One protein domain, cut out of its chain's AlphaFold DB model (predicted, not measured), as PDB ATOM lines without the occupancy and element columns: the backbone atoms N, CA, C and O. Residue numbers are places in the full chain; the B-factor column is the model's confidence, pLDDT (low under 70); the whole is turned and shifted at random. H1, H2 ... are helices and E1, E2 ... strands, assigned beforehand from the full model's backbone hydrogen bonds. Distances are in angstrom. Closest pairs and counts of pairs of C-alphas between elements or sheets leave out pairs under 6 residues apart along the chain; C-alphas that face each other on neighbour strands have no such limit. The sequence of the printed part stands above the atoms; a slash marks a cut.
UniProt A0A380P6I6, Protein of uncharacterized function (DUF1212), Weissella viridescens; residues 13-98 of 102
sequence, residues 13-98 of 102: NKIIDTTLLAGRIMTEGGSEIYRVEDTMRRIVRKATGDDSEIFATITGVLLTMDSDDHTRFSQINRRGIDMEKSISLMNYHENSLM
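This is residues 13 to 98 of the 102 residues of the protein "Protein of uncharacterized function (DUF1212)" of Weissella viridescens (UniProt A0A380P6I6). An open, flat outline: a helical hairpin, H1 and H2, makes one end, and a long link leads from it to a two-stranded hairpin, E1 and E2, at the other end, where the last helix, H3, stands free. The tip of the strand hairpin, residues 65 to 70, also sticks out. The printed part has 86 residues with three named helices and two named strands, in the order H1, H2, E1, E2, H3; the sheet, E1 - E2, is antiparallel and the class is mixed, helices and strands. The whole is only just extended, close to loose, with a radius of gyration of the C-alphas of 18.4 A and spans of 59 by 33 by 18 A.

H1, residues 13 to 28, and H2, residues 33 to 48, touch as a helical hairpin, running opposite ways at a shallow tilt of 20 degrees; their closest C-alphas, of Gly 23 and Val 36, are 4.7 A apart. E1, residues 60 to 65, and E2, residues 68 to 75, form an antiparallel hairpin at 162 degrees, with N 61 and O 74 within hydrogen-bond range at 2.7 A, and N 68 and O 65 at 2.8 A. H3, residues 83 to 97, touches no helix and is apart from E1. In H1, H2 and H3 every O i to N i+4 pair is within hydrogen-bond range.

H1 begins at C-alpha 13 (-1.280, -40.904, -16.098) and is 22.2 A long; H2 is 22.5 A. E1 measures 16.8 A and E2 19.2 A. H3, 21.3 A, ends at C-alpha 97 (-36.362, -63.676, 13.818).

The C-alphas of Gly 49 and Met 98, the two farthest apart, are 59.0 A apart. The printed part has no cut, and the link from H2 to E1 is long, with 11 residues. Mean pLDDT of the printed part is 81.7; residues 58 to 60, 75, 77 to 81 and 83 are under 70.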
ATOM      1  N   ASN A  13      -0.221 -39.905 -16.023       84.25
ATOM      2  CA  ASN A  13      -1.280 -40.904 -16.098       84.25
ATOM      3  C   ASN A  13      -0.900 -42.162 -15.302       84.25
ATOM      4  O   ASN A  13      -1.690 -42.630 -14.488       84.25
ATOM      5  N   LYS A  14       0.348 -42.643 -15.406       90.38
ATOM      6  CA  LYS A  14       0.809 -43.812 -14.628       90.38
ATOM      7  C   LYS A  14       0.790 -43.584 -13.116       90.38
ATOM      8  O   LYS A  14       0.563 -44.529 -12.357       90.38
ATOM      9  N   ILE A  15       1.043 -42.359 -12.663       90.69
ATOM     10  CA  ILE A  15       1.017 -42.016 -11.233       90.69
ATOM     11  C   ILE A  15      -0.412 -42.034 -10.719       90.69
ATOM     12  O   ILE A  15      -0.676 -42.645  -9.680       90.69
ATOM     13  N   ILE A  16      -1.325 -41.397 -11.451       88.25
ATOM     14  CA  ILE A  16      -2.752 -41.367 -11.128       88.25
ATOM     15  C   ILE A  16      -3.295 -42.796 -11.071       88.25
ATOM     16  O   ILE A  16      -3.881 -43.187 -10.061       88.25
ATOM     17  N   ASP A  17      -3.006 -43.606 -12.090       89.19
ATOM     18  CA  ASP A  17      -3.483 -44.987 -12.182       89.19
ATOM     19  C   ASP A  17      -2.978 -45.853 -11.019       89.19
ATOM     20  O   ASP A  17      -3.751 -46.562 -10.372       89.19
ATOM     21  N   THR A  18      -1.690 -45.755 -10.686       93.31
ATOM     22  CA  THR A  18      -1.087 -46.503  -9.568       93.31
ATOM     23  C   THR A  18      -1.666 -46.072  -8.218       93.31
ATOM     24  O   THR A  18      -1.929 -46.902  -7.346       93.31
ATOM     25  N   THR A  19      -1.887 -44.769  -8.051       94.00
ATOM     26  CA  THR A  19      -2.452 -44.173  -6.837       94.00
ATOM     27  C   THR A  19      -3.882 -44.662  -6.616       94.00
ATOM     28  O   THR A  19      -4.206 -45.171  -5.543       94.00
ATOM     29  N   LEU A  20      -4.727 -44.587  -7.646       91.31
ATOM     30  CA  LEU A  20      -6.114 -45.055  -7.587       91.31
ATOM     31  C   LEU A  20      -6.206 -46.569  -7.358       91.31
ATOM     32  O   LEU A  20      -7.051 -47.018  -6.580       91.31
ATOM     33  N   LEU A  21      -5.324 -47.356  -7.981       89.31
ATOM     34  CA  LEU A  21      -5.270 -48.804  -7.782       89.31
ATOM     35  C   LEU A  21      -4.937 -49.169  -6.330       89.31
ATOM     36  O   LEU A  21      -5.602 -50.024  -5.742       89.31
ATOM     37  N   ALA A  22      -3.948 -48.500  -5.734       92.25
ATOM     38  CA  ALA A  22      -3.605 -48.696  -4.331       92.25
ATOM     39  C   ALA A  22      -4.785 -48.346  -3.419       92.25
ATOM     40  O   ALA A  22      -5.146 -49.140  -2.552       92.25
ATOM     41  N   GLY A  23      -5.440 -47.207  -3.660       90.44
ATOM     42  CA  GLY A  23      -6.591 -46.802  -2.864       90.44
ATOM     43  C   GLY A  23      -7.764 -47.774  -2.957       90.44
ATOM     44  O   GLY A  23      -8.382 -48.104  -1.943       90.44
ATOM     45  N   ARG A  24      -8.023 -48.305  -4.156       83.56
ATOM     46  CA  ARG A  24      -9.041 -49.332  -4.390       83.56
ATOM     47  C   ARG A  24      -8.729 -50.634  -3.659       83.56
ATOM     48  O   ARG A  24      -9.563 -51.070  -2.877       83.56
ATOM     49  N   ILE A  25      -7.555 -51.236  -3.872       86.56
ATOM     50  CA  ILE A  25      -7.168 -52.515  -3.241       86.56
ATOM     51  C   ILE A  25      -7.228 -52.395  -1.723       86.56
ATOM     52  O   ILE A  25      -7.742 -53.276  -1.035       86.56
ATOM     53  N   MET A  26      -6.733 -51.272  -1.209       83.88
ATOM     54  CA  MET A  26      -6.801 -50.982   0.208       83.88
ATOM     55  C   MET A  26      -8.268 -50.907   0.653       83.88
ATOM     56  O   MET A  26      -8.654 -51.660   1.541       83.88
ATOM     57  N   THR A  27      -9.123 -50.118   0.002       81.81
ATOM     58  CA  THR A  27     -10.549 -49.989   0.366       81.81
ATOM     59  C   THR A  27     -11.330 -51.306   0.238       81.81
ATOM     60  O   THR A  27     -12.200 -51.602   1.054       81.81
ATOM     61  N   GLU A  28     -11.053 -52.119  -0.779       76.44
ATOM     62  CA  GLU A  28     -11.714 -53.409  -1.033       76.44
ATOM     63  C   GLU A  28     -11.271 -54.489  -0.042       76.44
ATOM     64  O   GLU A  28     -12.109 -55.242   0.448       76.44
ATOM     65  N   GLY A  29     -10.002 -54.481   0.372       72.06
ATOM     66  CA  GLY A  29      -9.511 -55.264   1.509       72.06
ATOM     67  C   GLY A  29     -10.036 -54.786   2.869       72.06
ATOM     68  O   GLY A  29      -9.581 -55.273   3.902       72.06
ATOM     69  N   GLY A  30     -10.956 -53.814   2.888       71.38
ATOM     70  CA  GLY A  30     -11.523 -53.247   4.108       71.38
ATOM     71  C   GLY A  30     -10.600 -52.264   4.816       71.38
ATOM     72  O   GLY A  30     -10.782 -52.035   6.010       71.38
ATOM     73  N   SER A  31      -9.611 -51.700   4.115       78.19
ATOM     74  CA  SER A  31      -8.719 -50.691   4.691       78.19
ATOM     75  C   SER A  31      -9.460 -49.391   4.947       78.19
ATOM     76  O   SER A  31     -10.341 -48.976   4.194       78.19
ATOM     77  N   GLU A  32      -9.031 -48.726   6.010       80.12
ATOM     78  CA  GLU A  32      -9.566 -47.446   6.428       80.12
ATOM     79  C   GLU A  32      -9.320 -46.370   5.371       80.12
ATOM     80  O   GLU A  32      -8.228 -46.222   4.817       80.12
ATOM     81  N   ILE A  33     -10.357 -45.579   5.147       83.88
ATOM     82  CA  ILE A  33     -10.444 -44.573   4.096       83.88
ATOM     83  C   ILE A  33      -9.349 -43.498   4.183       83.88
ATOM     84  O   ILE A  33      -8.770 -43.127   3.170       83.88
ATOM     85  N   TYR A  34      -8.946 -43.063   5.376       81.19
ATOM     86  CA  TYR A  34      -7.834 -42.111   5.503       81.19
ATOM     87  C   TYR A  34      -6.455 -42.753   5.225       81.19
ATOM     88  O   TYR A  34      -5.517 -42.065   4.828       81.19
ATOM     89  N   ARG A  35      -6.290 -44.074   5.438       87.00
ATOM     90  CA  ARG A  35      -5.043 -44.806   5.108       87.00
ATOM     91  C   ARG A  35      -4.919 -45.032   3.614       87.00
ATOM     92  O   ARG A  35      -3.811 -45.014   3.077       87.00
ATOM     93  N   VAL A  36      -6.065 -45.262   2.983       88.62
ATOM     94  CA  VAL A  36      -6.242 -45.212   1.537       88.62
ATOM     95  C   VAL A  36      -5.748 -43.850   1.039       88.62
ATOM     96  O   VAL A  36      -4.786 -43.814   0.280       88.62
ATOM     97  N   GLU A  37      -6.265 -42.741   1.576       92.75
ATOM     98  CA  GLU A  37      -5.838 -41.383   1.198       92.75
ATOM     99  C   GLU A  37      -4.351 -41.087   1.467       92.75
ATOM    100  O   GLU A  37      -3.677 -40.535   0.603       92.75
ATOM    101  N   ASP A  38      -3.799 -41.445   2.632       92.44
ATOM    102  CA  ASP A  38      -2.387 -41.183   2.961       92.44
ATOM    103  C   ASP A  38      -1.421 -41.979   2.078       92.44
ATOM    104  O   ASP A  38      -0.415 -41.453   1.591       92.44
ATOM    105  N   THR A  39      -1.751 -43.246   1.816       95.94
ATOM    106  CA  THR A  39      -0.970 -44.081   0.897       95.94
ATOM    107  C   THR A  39      -0.990 -43.478  -0.495       95.94
ATOM    108  O   THR A  39       0.055 -43.353  -1.132       95.94
ATOM    109  N   MET A  40      -2.162 -43.033  -0.933       95.44
ATOM    110  CA  MET A  40      -2.325 -42.355  -2.204       95.44
ATOM    111  C   MET A  40      -1.513 -41.047  -2.264       95.44
ATOM    112  O   MET A  40      -0.771 -40.835  -3.224       95.44
ATOM    113  N   ARG A  41      -1.535 -40.222  -1.206       96.88
ATOM    114  CA  ARG A  41      -0.740 -38.982  -1.116       96.88
ATOM    115  C   ARG A  41       0.759 -39.269  -1.187       96.88
ATOM    116  O   ARG A  41       1.485 -38.593  -1.910       96.88
ATOM    117  N   ARG A  42       1.239 -40.320  -0.514       96.12
ATOM    118  CA  ARG A  42       2.653 -40.744  -0.559       96.12
ATOM    119  C   ARG A  42       3.082 -41.264  -1.929       96.12
ATOM    120  O   ARG A  42       4.236 -41.046  -2.298       96.12
ATOM    121  N   ILE A  43       2.201 -41.952  -2.660       95.62
ATOM    122  CA  ILE A  43       2.479 -42.396  -4.037       95.62
ATOM    123  C   ILE A  43       2.684 -41.169  -4.927       95.62
ATOM    124  O   ILE A  43       3.710 -41.077  -5.600       95.62
ATOM    125  N   VAL A  44       1.775 -40.193  -4.852       94.06
ATOM    126  CA  VAL A  44       1.871 -38.952  -5.632       94.06
ATOM    127  C   VAL A  44       3.105 -38.134  -5.244       94.06
ATOM    128  O   VAL A  44       3.895 -37.788  -6.122       94.06
ATOM    129  N   ARG A  45       3.350 -37.908  -3.946       94.50
ATOM    130  CA  ARG A  45       4.494 -37.117  -3.458       94.50
ATOM    131  C   ARG A  45       5.838 -37.715  -3.858       94.50
ATOM    132  O   ARG A  45       6.751 -36.986  -4.227       94.50
ATOM    133  N   LYS A  46       5.976 -39.046  -3.818       94.25
ATOM    134  CA  LYS A  46       7.200 -39.728  -4.273       94.25
ATOM    135  C   LYS A  46       7.408 -39.633  -5.778       94.25
ATOM    136  O   LYS A  46       8.552 -39.641  -6.220       94.25
ATOM    137  N   ALA A  47       6.322 -39.622  -6.540       89.06
ATOM    138  CA  ALA A  47       6.382 -39.685  -7.987       89.06
ATOM    139  C   ALA A  47       6.448 -38.302  -8.649       89.06
ATOM    140  O   ALA A  47       6.901 -38.218  -9.780       89.06
ATOM    141  N   THR A  48       6.031 -37.237  -7.959       88.88
ATOM    142  CA  THR A  48       5.977 -35.866  -8.506       88.88
ATOM    143  C   THR A  48       6.778 -34.846  -7.697       88.88
ATOM    144  O   THR A  48       7.172 -33.823  -8.235       88.88
ATOM    145  N   GLY A  49       7.048 -35.110  -6.415       90.62
ATOM    146  CA  GLY A  49       7.584 -34.111  -5.485       90.62
ATOM    147  C   GLY A  49       6.522 -33.164  -4.914       90.62
ATOM    148  O   GLY A  49       6.805 -32.504  -3.908       90.62
ATOM    149  N   ASP A  50       5.311 -33.179  -5.473       88.88
ATOM    150  CA  ASP A  50       4.206 -32.283  -5.139       88.88
ATOM    151  C   ASP A  50       3.242 -32.896  -4.121       88.88
ATOM    152  O   ASP A  50       3.084 -34.118  -4.010       88.88
ATOM    153  N   ASP A  51       2.582 -32.023  -3.365       89.00
ATOM    154  CA  ASP A  51       1.452 -32.407  -2.528       89.00
ATOM    155  C   ASP A  51       0.192 -32.652  -3.367       89.00
ATOM    156  O   ASP A  51       0.050 -32.161  -4.488       89.00
ATOM    157  N   SER A  52      -0.729 -33.446  -2.826       87.25
ATOM    158  CA  SER A  52      -1.988 -33.791  -3.481       87.25
ATOM    159  C   SER A  52      -3.149 -33.802  -2.499       87.25
ATOM    160  O   SER A  52      -3.023 -34.259  -1.364       87.25
ATOM    161  N   GLU A  53      -4.298 -33.324  -2.968       91.12
ATOM    162  CA  GLU A  53      -5.560 -33.379  -2.235       91.12
ATOM    163  C   GLU A  53      -6.295 -34.663  -2.607       91.12
ATOM    164  O   GLU A  53      -6.603 -34.906  -3.777       91.12
ATOM    165  N   ILE A  54      -6.548 -35.513  -1.614       87.12
ATOM    166  CA  ILE A  54      -7.175 -36.820  -1.811       87.12
ATOM    167  C   ILE A  54      -8.264 -36.983  -0.769       87.12
ATOM    168  O   ILE A  54      -8.006 -36.846   0.423       87.12
ATOM    169  N   PHE A  55      -9.465 -37.294  -1.245       83.81
ATOM    170  CA  PHE A  55     -10.641 -37.535  -0.426       83.81
ATOM    171  C   PHE A  55     -11.299 -38.850  -0.839       83.81
ATOM    172  O   PHE A  55     -11.561 -39.102  -2.018       83.81
ATOM    173  N   ALA A  56     -11.592 -39.673   0.148       77.69
ATOM    174  CA  ALA A  56     -12.331 -40.910   0.069       77.69
ATOM    175  C   ALA A  56     -13.342 -40.932   1.238       77.69
ATOM    176  O   ALA A  56     -13.228 -40.185   2.204       77.69
ATOM    177  N   THR A  57     -14.383 -41.767   1.167       74.12
ATOM    178  CA  THR A  57     -15.460 -41.780   2.180       74.12
ATOM    179  C   THR A  57     -15.845 -43.195   2.628       74.12
ATOM    180  O   THR A  57     -15.792 -44.143   1.841       74.12
ATOM    181  N   ILE A  58     -16.202 -43.325   3.917       65.19
ATOM    182  CA  ILE A  58     -16.634 -44.553   4.625       65.19
ATOM    183  C   ILE A  58     -18.036 -44.919   4.102       65.19
ATOM    184  O   ILE A  58     -18.962 -44.130   4.217       65.19
ATOM    185  N   THR A  59     -18.283 -46.029   3.402       63.94
ATOM    186  CA  THR A  59     -18.334 -47.428   3.880       63.94
ATOM    187  C   THR A  59     -19.255 -47.672   5.090       63.94
ATOM    188  O   THR A  59     -18.913 -48.427   5.990       63.94
ATOM    189  N   GLY A  60     -20.432 -47.047   5.147       63.81
ATOM    190  CA  GLY A  60     -21.494 -47.367   6.111       63.81
ATOM    191  C   GLY A  60     -22.852 -47.552   5.428       63.81
ATOM    192  O   GLY A  60     -23.046 -47.063   4.321       63.81
ATOM    193  N   VAL A  61     -23.774 -48.273   6.065       70.25
ATOM    194  CA  VAL A  61     -25.163 -48.488   5.625       70.25
ATOM    195  C   VAL A  61     -26.074 -47.611   6.468       70.25
ATOM    196  O   VAL A  61     -26.135 -47.768   7.677       70.25
ATOM    197  N   LEU A  62     -26.800 -46.690   5.858       83.00
ATOM    198  CA  LEU A  62     -27.893 -45.978   6.521       83.00
ATOM    199  C   LEU A  62     -29.201 -46.742   6.243       83.00
ATOM    200  O   LEU A  62     -29.392 -47.214   5.126       83.00
ATOM    201  N   LEU A  63     -30.084 -46.876   7.232       81.62
ATOM    202  CA  LEU A  63     -31.388 -47.536   7.133       81.62
ATOM    203  C   LEU A  63     -32.454 -46.703   7.845       81.62
ATOM    204  O   LEU A  63     -32.346 -46.462   9.040       81.62
ATOM    205  N   THR A  64     -33.524 -46.371   7.143       88.19
ATOM    206  CA  THR A  64     -34.738 -45.752   7.698       88.19
ATOM    207  C   THR A  64     -35.929 -46.626   7.301       88.19
ATOM    208  O   THR A  64     -35.866 -47.275   6.256       88.19
ATOM    209  N   MET A  65     -36.989 -46.688   8.110       87.25
ATOM    210  CA  MET A  65     -38.209 -47.450   7.789       87.25
ATOM    211  C   MET A  65     -39.400 -46.495   7.648       87.25
ATOM    212  O   MET A  65     -39.488 -45.551   8.412       87.25
ATOM    213  N   ASP A  66     -40.357 -46.756   6.751       86.62
ATOM    214  CA  ASP A  66     -41.526 -45.866   6.549       86.62
ATOM    215  C   ASP A  66     -42.408 -45.718   7.799       86.62
ATOM    216  O   ASP A  66     -43.130 -44.739   7.965       86.62
ATOM    217  N   SER A  67     -42.355 -46.714   8.682       86.56
ATOM    218  CA  SER A  67     -43.032 -46.711   9.976       86.56
ATOM    219  C   SER A  67     -42.171 -46.160  11.122       86.56
ATOM    220  O   SER A  67     -42.591 -46.265  12.272       86.56
ATOM    221  N   ASP A  68     -40.954 -45.674  10.846       79.94
ATOM    222  CA  ASP A  68     -39.974 -45.189  11.830       79.94
ATOM    223  C   ASP A  68     -39.387 -43.836  11.376       79.94
ATOM    224  O   ASP A  68     -38.631 -43.759  10.409       79.94
ATOM    225  N   ASP A  69     -39.674 -42.765  12.117       85.00
ATOM    226  CA  ASP A  69     -39.145 -41.417  11.847       85.00
ATOM    227  C   ASP A  69     -37.631 -41.287  12.143       85.00
ATOM    228  O   ASP A  69     -37.047 -40.202  12.038       85.00
ATOM    229  N   HIS A  70     -36.966 -42.381  12.526       83.00
ATOM    230  CA  HIS A  70     -35.539 -42.424  12.813       83.00
ATOM    231  C   HIS A  70     -34.720 -43.111  11.710       83.00
ATOM    232  O   HIS A  70     -34.926 -44.273  11.359       83.00
ATOM    233  N   THR A  71     -33.672 -42.425  11.248       86.19
ATOM    234  CA  THR A  71     -32.599 -43.027  10.447       86.19
ATOM    235  C   THR A  71     -31.591 -43.723  11.352       86.19
ATOM    236  O   THR A  71     -31.001 -43.121  12.250       86.19
ATOM    237  N   ARG A  72     -31.340 -44.995  11.077       82.25
ATOM    238  CA  ARG A  72     -30.322 -45.823  11.717       82.25
ATOM    239  C   ARG A  72     -29.089 -45.880  10.833       82.25
ATOM    240  O   ARG A  72     -29.172 -45.877   9.614       82.25
ATOM    241  N   PHE A  73     -27.924 -45.958  11.447       80.81
ATOM    242  CA  PHE A  73     -26.659 -46.092  10.743       80.81
ATOM    243  C   PHE A  73     -25.970 -47.371  11.205       80.81
ATOM    244  O   PHE A  73     -25.669 -47.535  12.384       80.81
ATOM    245  N   SER A  74     -25.734 -48.276  10.265       71.44
ATOM    246  CA  SER A  74     -24.968 -49.505  10.403       71.44
ATOM    247  C   SER A  74     -23.682 -49.401   9.597       71.44
ATOM    248  O   SER A  74     -23.626 -49.643   8.398       71.44
ATOM    249  N   GLN A  75     -22.606 -49.059  10.272       61.84
ATOM    250  CA  GLN A  75     -21.283 -48.946   9.682       61.84
ATOM    251  C   GLN A  75     -20.791 -50.280   9.060       61.84
ATOM    252  O   GLN A  75     -20.940 -51.343   9.664       61.84
ATOM    253  N   ILE A  76     -20.173 -50.247   7.866       70.25
ATOM    254  CA  ILE A  76     -19.554 -51.429   7.238       70.25
ATOM    255  C   ILE A  76     -18.132 -51.533   7.776       70.25
ATOM    256  O   ILE A  76     -17.200 -50.911   7.270       70.25
ATOM    257  N   ASN A  77     -17.993 -52.325   8.836       50.50
ATOM    258  CA  ASN A  77     -16.761 -52.420   9.622       50.50
ATOM    259  C   ASN A  77     -15.789 -53.508   9.141       50.50
ATOM    260  O   ASN A  77     -14.645 -53.550   9.586       50.50
ATOM    261  N   ARG A  78     -16.224 -54.404   8.246       55.84
ATOM    262  CA  ARG A  78     -15.369 -55.405   7.597       55.84
ATOM    263  C   ARG A  78     -15.803 -55.606   6.156       55.84
ATOM    264  O   ARG A  78     -16.973 -55.859   5.888       55.84
ATOM    265  N   ARG A  79     -14.828 -55.553   5.252       59.25
ATOM    266  CA  ARG A  79     -14.948 -56.073   3.893       59.25
ATOM    267  C   ARG A  79     -14.098 -57.329   3.844       59.25
ATOM    268  O   ARG A  79     -12.884 -57.278   3.997       59.25
ATOM    269  N   GLY A  80     -14.770 -58.463   3.778       57.91
ATOM    270  CA  GLY A  80     -14.146 -59.747   3.515       57.91
ATOM    271  C   GLY A  80     -14.579 -60.205   2.133       57.91
ATOM    272  O   GLY A  80     -15.680 -59.890   1.696       57.91
ATOM    273  N   ILE A  81     -13.723 -60.962   1.462       56.34
ATOM    274  CA  ILE A  81     -14.049 -61.595   0.176       56.34
ATOM    275  C   ILE A  81     -14.812 -62.922   0.346       56.34
ATOM    276  O   ILE A  81     -15.182 -63.547  -0.641       56.34
ATOM    277  N   ASP A  82     -15.060 -63.352   1.589       70.62
ATOM    278  CA  ASP A  82     -15.743 -64.611   1.905       70.62
ATOM    279  C   ASP A  82     -17.257 -64.399   2.093       70.62
ATOM    280  O   ASP A  82     -17.760 -64.044   3.169       70.62
ATOM    281  N   MET A  83     -17.988 -64.585   0.996       68.81
ATOM    282  CA  MET A  83     -19.434 -64.379   0.934       68.81
ATOM    283  C   MET A  83     -20.241 -65.577   1.448       68.81
ATOM    284  O   MET A  83     -21.321 -65.376   1.999       68.81
ATOM    285  N   GLU A  84     -19.728 -66.805   1.337       81.25
ATOM    286  CA  GLU A  84     -20.434 -68.009   1.807       81.25
ATOM    287  C   GLU A  84     -20.610 -67.987   3.326       81.25
ATOM    288  O   GLU A  84     -21.697 -68.258   3.856       81.25
ATOM    289  N   LYS A  85     -19.563 -67.558   4.037       77.62
ATOM    290  CA  LYS A  85     -19.640 -67.311   5.477       77.62
ATOM    291  C   LYS A  85     -20.647 -66.214   5.813       77.62
ATOM    292  O   LYS A  85     -21.365 -66.319   6.805       77.62
ATOM    293  N   SER A  86     -20.711 -65.177   4.984       79.50
ATOM    294  CA  SER A  86     -21.625 -64.052   5.184       79.50
ATOM    295  C   SER A  86     -23.098 -64.480   5.031       79.50
ATOM    296  O   SER A  86     -23.903 -64.158   5.900       79.50
ATOM    297  N   ILE A  87     -23.446 -65.280   4.012       75.62
ATOM    298  CA  ILE A  87     -24.809 -65.816   3.782       75.62
ATOM    299  C   ILE A  87     -25.229 -66.779   4.891       75.62
ATOM    300  O   ILE A  87     -26.348 -66.710   5.398       75.62
ATOM    301  N   SER A  88     -24.311 -67.642   5.319       83.88
ATOM    302  CA  SER A  88     -24.588 -68.591   6.399       83.88
ATOM    303  C   SER A  88     -24.968 -67.878   7.704       83.88
ATOM    304  O   SER A  88     -25.875 -68.316   8.410       83.88
ATOM    305  N   LEU A  89     -24.314 -66.751   8.009       78.62
ATOM    306  CA  LEU A  89     -24.636 -65.928   9.177       78.62
ATOM    307  C   LEU A  89     -25.984 -65.212   9.032       78.62
ATOM    308  O   LEU A  89     -26.741 -65.154  10.000       78.62
ATOM    309  N   MET A  90     -26.315 -64.708   7.841       80.69
ATOM    310  CA  MET A  90     -27.615 -64.071   7.598       80.69
ATOM    311  C   MET A  90     -28.773 -65.065   7.769       80.69
ATOM    312  O   MET A  90     -29.685 -64.794   8.546       80.69
ATOM    313  N   ASN A  91     -28.667 -66.268   7.193       82.31
ATOM    314  CA  ASN A  91     -29.680 -67.324   7.329       82.31
ATOM    315  C   ASN A  91     -29.897 -67.758   8.785       82.31
ATOM    316  O   ASN A  91     -31.010 -68.089   9.197       82.31
ATOM    317  N   TYR A  92     -28.833 -67.774   9.590       83.62
ATOM    318  CA  TYR A  92     -28.959 -68.042  11.019       83.62
ATOM    319  C   TYR A  92     -29.801 -66.963  11.723       83.62
ATOM    320  O   TYR A  92     -30.709 -67.287  12.492       83.62
ATOM    321  N   HIS A  93     -29.542 -65.688  11.427       81.25
ATOM    322  CA  HIS A  93     -30.282 -64.570  12.013       81.25
ATOM    323  C   HIS A  93     -31.741 -64.494  11.533       81.25
ATOM    324  O   HIS A  93     -32.626 -64.223  12.343       81.25
ATOM    325  N   GLU A  94     -32.020 -64.813  10.274       75.50
ATOM    326  CA  GLU A  94     -33.376 -64.901   9.714       75.50
ATOM    327  C   GLU A  94     -34.260 -65.897  10.460       75.50
ATOM    328  O   GLU A  94     -35.331 -65.544  10.963       75.50
ATOM    329  N   ASN A  95     -33.758 -67.122  10.628       76.44
ATOM    330  CA  ASN A  95     -34.472 -68.168  11.348       76.44
ATOM    331  C   ASN A  95     -34.756 -67.765  12.803       76.44
ATOM    332  O   ASN A  95     -35.824 -68.068  13.327       76.44
ATOM    333  N   SER A  96     -33.832 -67.039  13.446       75.94
ATOM    334  CA  SER A  96     -34.020 -66.554  14.822       75.94
ATOM    335  C   SER A  96     -35.105 -65.480  14.953       75.94
ATOM    336  O   SER A  96     -35.735 -65.363  16.001       75.94
ATOM    337  N   LEU A  97     -35.344 -64.720  13.884       78.00
ATOM    338  CA  LEU A  97     -36.362 -63.676  13.818       78.00
ATOM    339  C   LEU A  97     -37.661 -64.168  13.155       78.00
ATOM    340  O   LEU A  97     -38.603 -63.392  13.031       78.00
ATOM    341  N   MET A  98     -37.730 -65.447  12.756       74.12
ATOM    342  CA  MET A  98     -38.847 -66.052  12.011       74.12
ATOM    343  C   MET A  98     -39.226 -65.275  10.738       74.12
ATOM    344  O   MET A  98     -40.375 -65.291  10.297       74.12
TER     345      MET A  98